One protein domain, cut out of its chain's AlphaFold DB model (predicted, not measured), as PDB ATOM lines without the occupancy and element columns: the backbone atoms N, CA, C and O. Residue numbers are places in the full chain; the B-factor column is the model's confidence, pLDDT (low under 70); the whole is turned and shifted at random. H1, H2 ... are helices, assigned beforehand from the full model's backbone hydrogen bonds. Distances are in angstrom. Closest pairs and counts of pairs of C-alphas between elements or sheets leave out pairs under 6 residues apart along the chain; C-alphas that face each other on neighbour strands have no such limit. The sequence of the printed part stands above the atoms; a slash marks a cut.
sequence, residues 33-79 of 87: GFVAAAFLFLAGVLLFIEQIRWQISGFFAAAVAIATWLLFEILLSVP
ATOM      1  N   GLY A  33     108.759 129.441 147.278       88.75
ATOM      2  CA  GLY A  33     108.947 128.017 147.025       88.75
ATOM      3  C   GLY A  33     108.456 127.130 148.169       88.75
ATOM      4  O   GLY A  33     108.058 127.598 149.238       88.75
ATOM      5  N   PHE A  34     108.474 125.817 147.939       89.25
ATOM      6  CA  PHE A  34     107.812 124.833 148.791       89.25
ATOM      7  C   PHE A  34     108.360 124.803 150.220       89.25
ATOM      8  O   PHE A  34     107.580 124.907 151.160       89.25
ATOM      9  N   VAL A  35     109.681 124.683 150.403       89.75
ATOM     10  CA  VAL A  35     110.285 124.485 151.737       89.75
ATOM     11  C   VAL A  35     109.974 125.660 152.660       89.75
ATOM     12  O   VAL A  35     109.487 125.469 153.774       89.75
ATOM     13  N   ALA A  36     110.221 126.881 152.184       91.00
ATOM     14  CA  ALA A  36     109.981 128.089 152.957       91.00
ATOM     15  C   ALA A  36     108.482 128.312 153.200       91.00
ATOM     16  O   ALA A  36     108.089 128.570 154.337       91.00
ATOM     17  N   ALA A  37     107.632 128.147 152.179       93.62
ATOM     18  CA  ALA A  37     106.188 128.289 152.339       93.62
ATOM     19  C   ALA A  37     105.615 127.260 153.325       93.62
ATOM     20  O   ALA A  37     104.831 127.626 154.197       93.62
ATOM     21  N   ALA A  38     106.036 125.995 153.236       93.00
ATOM     22  CA  ALA A  38     105.566 124.919 154.108       93.00
ATOM     23  C   ALA A  38     106.023 125.138 155.552       93.00
ATOM     24  O   ALA A  38     105.232 124.964 156.477       93.00
ATOM     25  N   PHE A  39     107.267 125.588 155.745       94.31
ATOM     26  CA  PHE A  39     107.773 125.982 157.056       94.31
ATOM     27  C   PHE A  39     106.945 127.120 157.664       94.31
ATOM     28  O   PHE A  39     106.469 126.984 158.786       94.31
ATOM     29  N   LEU A  40     106.741 128.219 156.929       93.69
ATOM     30  CA  LEU A  40     105.966 129.377 157.392       93.69
ATOM     31  C   LEU A  40     104.512 129.012 157.698       93.69
ATOM     32  O   LEU A  40     103.985 129.422 158.730       93.69
ATOM     33  N   PHE A  41     103.883 128.224 156.825       94.69
ATOM     34  CA  PHE A  41     102.525 127.729 157.018       94.69
ATOM     35  C   PHE A  41     102.423 126.903 158.297       94.69
ATOM     36  O   PHE A  41     101.616 127.213 159.172       94.69
ATOM     37  N   LEU A  42     103.266 125.881 158.431       94.62
ATOM     38  CA  LEU A  42     103.185 124.947 159.541       94.62
ATOM     39  C   LEU A  42     103.577 125.632 160.857       94.62
ATOM     40  O   LEU A  42     102.828 125.553 161.825       94.62
ATOM     41  N   ALA A  43     104.671 126.397 160.881       94.31
ATOM     42  CA  ALA A  43     105.073 127.165 162.058       94.31
ATOM     43  C   ALA A  43     103.992 128.176 162.476       94.31
ATOM     44  O   ALA A  43     103.692 128.300 163.664       94.31
ATOM     45  N   GLY A  44     103.379 128.865 161.508       92.75
ATOM     46  CA  GLY A  44     102.294 129.814 161.743       92.75
ATOM     47  C   GLY A  44     101.053 129.145 162.326       92.75
ATOM     48  O   GLY A  44     100.535 129.601 163.341       92.75
ATOM     49  N   VAL A  45     100.607 128.029 161.752       93.88
ATOM     50  CA  VAL A  45      99.486 127.237 162.279       93.88
ATOM     51  C   VAL A  45      99.773 126.768 163.707       93.88
ATOM     52  O   VAL A  45      98.980 127.026 164.615       93.88
ATOM     53  N   LEU A  46     100.927 126.133 163.925       93.38
ATOM     54  CA  LEU A  46     101.314 125.596 165.229       93.38
ATOM     55  C   LEU A  46     101.416 126.692 166.295       93.38
ATOM     56  O   LEU A  46     101.071 126.463 167.451       93.38
ATOM     57  N   LEU A  47     101.898 127.876 165.927       93.56
ATOM     58  CA  LEU A  47     102.084 128.972 166.867       93.56
ATOM     59  C   LEU A  47     100.797 129.769 167.117       93.56
ATOM     60  O   LEU A  47     100.498 130.091 168.262       93.56
ATOM     61  N   PHE A  48     100.059 130.133 166.068       90.12
ATOM     62  CA  PHE A  48      98.930 131.062 166.179       90.12
ATOM     63  C   PHE A  48      97.598 130.359 166.434       90.12
ATOM     64  O   PHE A  48      96.769 130.902 167.161       90.12
ATOM     65  N   ILE A  49      97.388 129.172 165.858       89.62
ATOM     66  CA  ILE A  49      96.124 128.432 165.986       89.62
ATOM     67  C   ILE A  49      96.217 127.419 167.127       89.62
ATOM     68  O   ILE A  49      95.345 127.385 167.993       89.62
ATOM     69  N   GLU A  50      97.301 126.644 167.164       89.25
ATOM     70  CA  GLU A  50      97.504 125.593 168.172       89.25
ATOM     71  C   GLU A  50      98.238 126.087 169.434       89.25
ATOM     72  O   GLU A  50      98.325 125.359 170.421       89.25
ATOM     73  N   GLN A  51      98.759 127.322 169.431       89.25
ATOM     74  CA  GLN A  51      99.477 127.943 170.561       89.25
ATOM     75  C   GLN A  51     100.609 127.084 171.152       89.25
ATOM     76  O   GLN A  51     100.916 127.132 172.348       89.25
ATOM     77  N   ILE A  52     101.276 126.301 170.304       91.69
ATOM     78  CA  ILE A  52     102.420 125.476 170.686       91.69
ATOM     79  C   ILE A  52     103.651 126.367 170.903       91.69
ATOM     80  O   ILE A  52     103.827 127.418 170.287       91.69
ATOM     81  N   ARG A  53     104.553 125.932 171.794       92.06
ATOM     82  CA  ARG A  53     105.806 126.642 172.105       92.06
ATOM     83  C   ARG A  53     106.601 126.912 170.825       92.06
ATOM     84  O   ARG A  53     106.895 125.973 170.085       92.06
ATOM     85  N   TRP A  54     107.040 128.158 170.624       90.31
ATOM     86  CA  TRP A  54     107.763 128.607 169.421       90.31
ATOM     87  C   TRP A  54     108.944 127.701 169.036       90.31
ATOM     88  O   TRP A  54     109.144 127.402 167.865       90.31
ATOM     89  N   GLN A  55     109.706 127.219 170.023       92.69
ATOM     90  CA  GLN A  55     110.853 126.327 169.805       92.69
ATOM     91  C   GLN A  55     110.435 124.987 169.184       92.69
ATOM     92  O   GLN A  55     111.070 124.512 168.246       92.69
ATOM     93  N   ILE A  56     109.352 124.394 169.697       92.81
ATOM     94  CA  ILE A  56     108.820 123.117 169.213       92.81
ATOM     95  C   ILE A  56     108.152 123.332 167.857       92.81
ATOM     96  O   ILE A  56     108.421 122.575 166.934       92.81
ATOM     97  N   SER A  57     107.351 124.394 167.725       91.50
ATOM     98  CA  SER A  57     106.707 124.779 166.466       91.50
ATOM     99  C   SER A  57     107.733 124.936 165.339       91.50
ATOM    100  O   SER A  57     107.624 124.265 164.317       91.50
ATOM    101  N   GLY A  58     108.791 125.726 165.553       91.88
ATOM    102  CA  GLY A  58     109.843 125.932 164.559       91.88
ATOM    103  C   GLY A  58     110.605 124.650 164.219       91.88
ATOM    104  O   GLY A  58     110.798 124.351 163.043       91.88
ATOM    105  N   PHE A  59     111.003 123.858 165.221       95.81
ATOM    106  CA  PHE A  59     111.713 122.601 164.970       95.81
ATOM    107  C   PHE A  59     110.851 121.601 164.190       95.81
ATOM    108  O   PHE A  59     111.307 121.032 163.201       95.81
ATOM    109  N   PHE A  60     109.596 121.418 164.603       94.75
ATOM    110  CA  PHE A  60     108.678 120.480 163.966       94.75
ATOM    111  C   PHE A  60     108.315 120.934 162.550       94.75
ATOM    112  O   PHE A  60     108.344 120.131 161.622       94.75
ATOM    113  N   ALA A  61     108.059 122.231 162.361       94.25
ATOM    114  CA  ALA A  61     107.783 122.800 161.050       94.25
ATOM    115  C   ALA A  61     108.962 122.624 160.086       94.25
ATOM    116  O   ALA A  61     108.760 122.222 158.942       94.25
ATOM    117  N   ALA A  62     110.191 122.872 160.547       93.75
ATOM    118  CA  ALA A  62     111.391 122.685 159.736       93.75
ATOM    119  C   ALA A  62     111.602 121.209 159.383       93.75
ATOM    120  O   ALA A  62     111.822 120.881 158.218       93.75
ATOM    121  N   ALA A  63     111.483 120.318 160.370       95.88
ATOM    122  CA  ALA A  63     111.637 118.883 160.169       95.88
ATOM    123  C   ALA A  63     110.624 118.340 159.152       95.88
ATOM    124  O   ALA A  63     111.015 117.636 158.226       95.88
ATOM    125  N   VAL A  64     109.345 118.704 159.284       95.12
ATOM    126  CA  VAL A  64     108.288 118.268 158.362       95.12
ATOM    127  C   VAL A  64     108.494 118.859 156.969       95.12
ATOM    128  O   VAL A  64     108.470 118.107 156.001       95.12
ATOM    129  N   ALA A  65     108.758 120.164 156.847       93.69
ATOM    130  CA  ALA A  65     108.961 120.804 155.545       93.69
ATOM    131  C   ALA A  65     110.131 120.176 154.767       93.69
ATOM    132  O   ALA A  65     109.988 119.852 153.588       93.69
ATOM    133  N   ILE A  66     111.265 119.949 155.439       92.69
ATOM    134  CA  ILE A  66     112.443 119.305 154.845       92.69
ATOM    135  C   ILE A  66     112.144 117.841 154.515       92.69
ATOM    136  O   ILE A  66     112.442 117.402 153.409       92.69
ATOM    137  N   ALA A  67     111.530 117.088 155.430       93.25
ATOM    138  CA  ALA A  67     111.202 115.684 155.196       93.25
ATOM    139  C   ALA A  67     110.253 115.511 154.004       93.25
ATOM    140  O   ALA A  67     110.466 114.626 153.179       93.25
ATOM    141  N   THR A  68     109.239 116.369 153.874       90.62
ATOM    142  CA  THR A  68     108.343 116.354 152.716       90.62
ATOM    143  C   THR A  68     109.085 116.744 151.445       90.62
ATOM    144  O   THR A  68     108.927 116.069 150.437       90.62
ATOM    145  N   TRP A  69     109.942 117.766 151.480       88.69
ATOM    146  CA  TRP A  69     110.746 118.123 150.311       88.69
ATOM    147  C   TRP A  69     111.645 116.961 149.863       88.69
ATOM    148  O   TRP A  69     111.566 116.565 148.706       88.69
ATOM    149  N   LEU A  70     112.390 116.326 150.780       89.62
ATOM    150  CA  LEU A  70     113.197 115.137 150.475       89.62
ATOM    151  C   LEU A  70     112.344 113.995 149.920       89.62
ATOM    152  O   LEU A  70     112.762 113.324 148.980       89.62
ATOM    153  N   LEU A  71     111.166 113.752 150.501       90.62
ATOM    154  CA  LEU A  71     110.266 112.698 150.042       90.62
ATOM    155  C   LEU A  71     109.861 112.935 148.585       90.62
ATOM    156  O   LEU A  71     109.945 112.024 147.771       90.62
ATOM    157  N   PHE A  72     109.459 114.153 148.230       87.31
ATOM    158  CA  PHE A  72     109.050 114.465 146.862       87.31
ATOM    159  C   PHE A  72     110.235 114.523 145.888       87.31
ATOM    160  O   PHE A  72     110.133 114.024 144.769       87.31
ATOM    161  N   GLU A  73     111.370 115.069 146.310       86.19
ATOM    162  CA  GLU A  73     112.562 115.181 145.470       86.19
ATOM    163  C   GLU A  73     113.185 113.805 145.190       86.19
ATOM    164  O   GLU A  73     113.414 113.441 144.041       86.19
ATOM    165  N   ILE A  74     113.413 112.997 146.229       85.25
ATOM    166  CA  ILE A  74     114.128 111.718 146.111       85.25
ATOM    167  C   ILE A  74     113.191 110.608 145.644       85.25
ATOM    168  O   ILE A  74     113.543 109.843 144.748       85.25
ATOM    169  N   LEU A  75     112.009 110.492 146.256       86.50
ATOM    170  CA  LEU A  75     111.120 109.358 145.992       86.50
ATOM    171  C   LEU A  75     110.303 109.558 144.717       86.50
ATOM    172  O   LEU A  75     110.061 108.595 143.997       86.50
ATOM    173  N   LEU A  76     109.870 110.794 144.448       83.62
ATOM    174  CA  LEU A  76     109.004 111.106 143.308       83.62
ATOM    175  C   LEU A  76     109.756 111.767 142.145       83.62
ATOM    176  O   LEU A  76     109.211 111.798 141.044       83.62
ATOM    177  N   SER A  77     110.991 112.253 142.346       81.06
ATOM    178  CA  SER A  77     111.784 112.949 141.312       81.06
ATOM    179  C   SER A  77     111.017 114.097 140.639       81.06
ATOM    180  O   SER A  77     111.200 114.374 139.453       81.06
ATOM    181  N   VAL A  78     110.135 114.766 141.392       79.69
ATOM    182  CA  VAL A  78     109.354 115.907 140.905       79.69
ATOM    183  C   VAL A  78     110.028 117.198 141.365       79.69
ATOM    184  O   VAL A  78     110.193 117.384 142.571       79.69
ATOM    185  N   PRO A  79     110.373 118.120 140.446       77.25
ATOM    186  CA  PRO A  79     110.896 119.419 140.836       77.25
ATOM    187  C   PRO A  79     109.803 120.203 141.565       77.25
ATOM    188  O   PRO A  79     108.753 120.515 140.999       77.25
TER     189      PRO A  79
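This is residues 33 to 79 of the 87 residues of an uncharacterized protein of [Ochrobactrum] soli (UniProt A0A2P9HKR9). Two helices lie side by side as a helical hairpin, H1 running one way and the longer H2 folding back along it and reaching past its beginning. The far stretch of H2, residues 71 to 76, sticks out together with Ser 77. The printed part has 47 residues with two named helices, H1 then H2, and no named strand; its class is all helix. It is a rod spanning 35 by 15 by 12 A, only just loose and close to compact, with a radius of gyration of the C-alphas of 11.5 A.

Find C-alpha 34 at (107.812, 124.833, 148.791); from there H1, residues 34 to 49, runs 21.1 A. H2, residues 54 to 76, runs 31.5 A to C-alpha 76 at (109.004, 111.106, 143.308).

Look at Phe 39 and Ala 61: their C-alphas, the closest of H1 and H2, are 5.1 A apart. The two helices touch and run opposite ways at a shallow tilt of 33 degrees, only just short of steep. In both, every O i to N i+4 pair is within hydrogen-bond range.

The C-alphas farthest apart are those of Gln 51 and Ser 77, at 35.1 A. The link from H1 to H2 is tight, with 4 residues. The printed part has no cut, and no printed residue is under 70 in pLDDT.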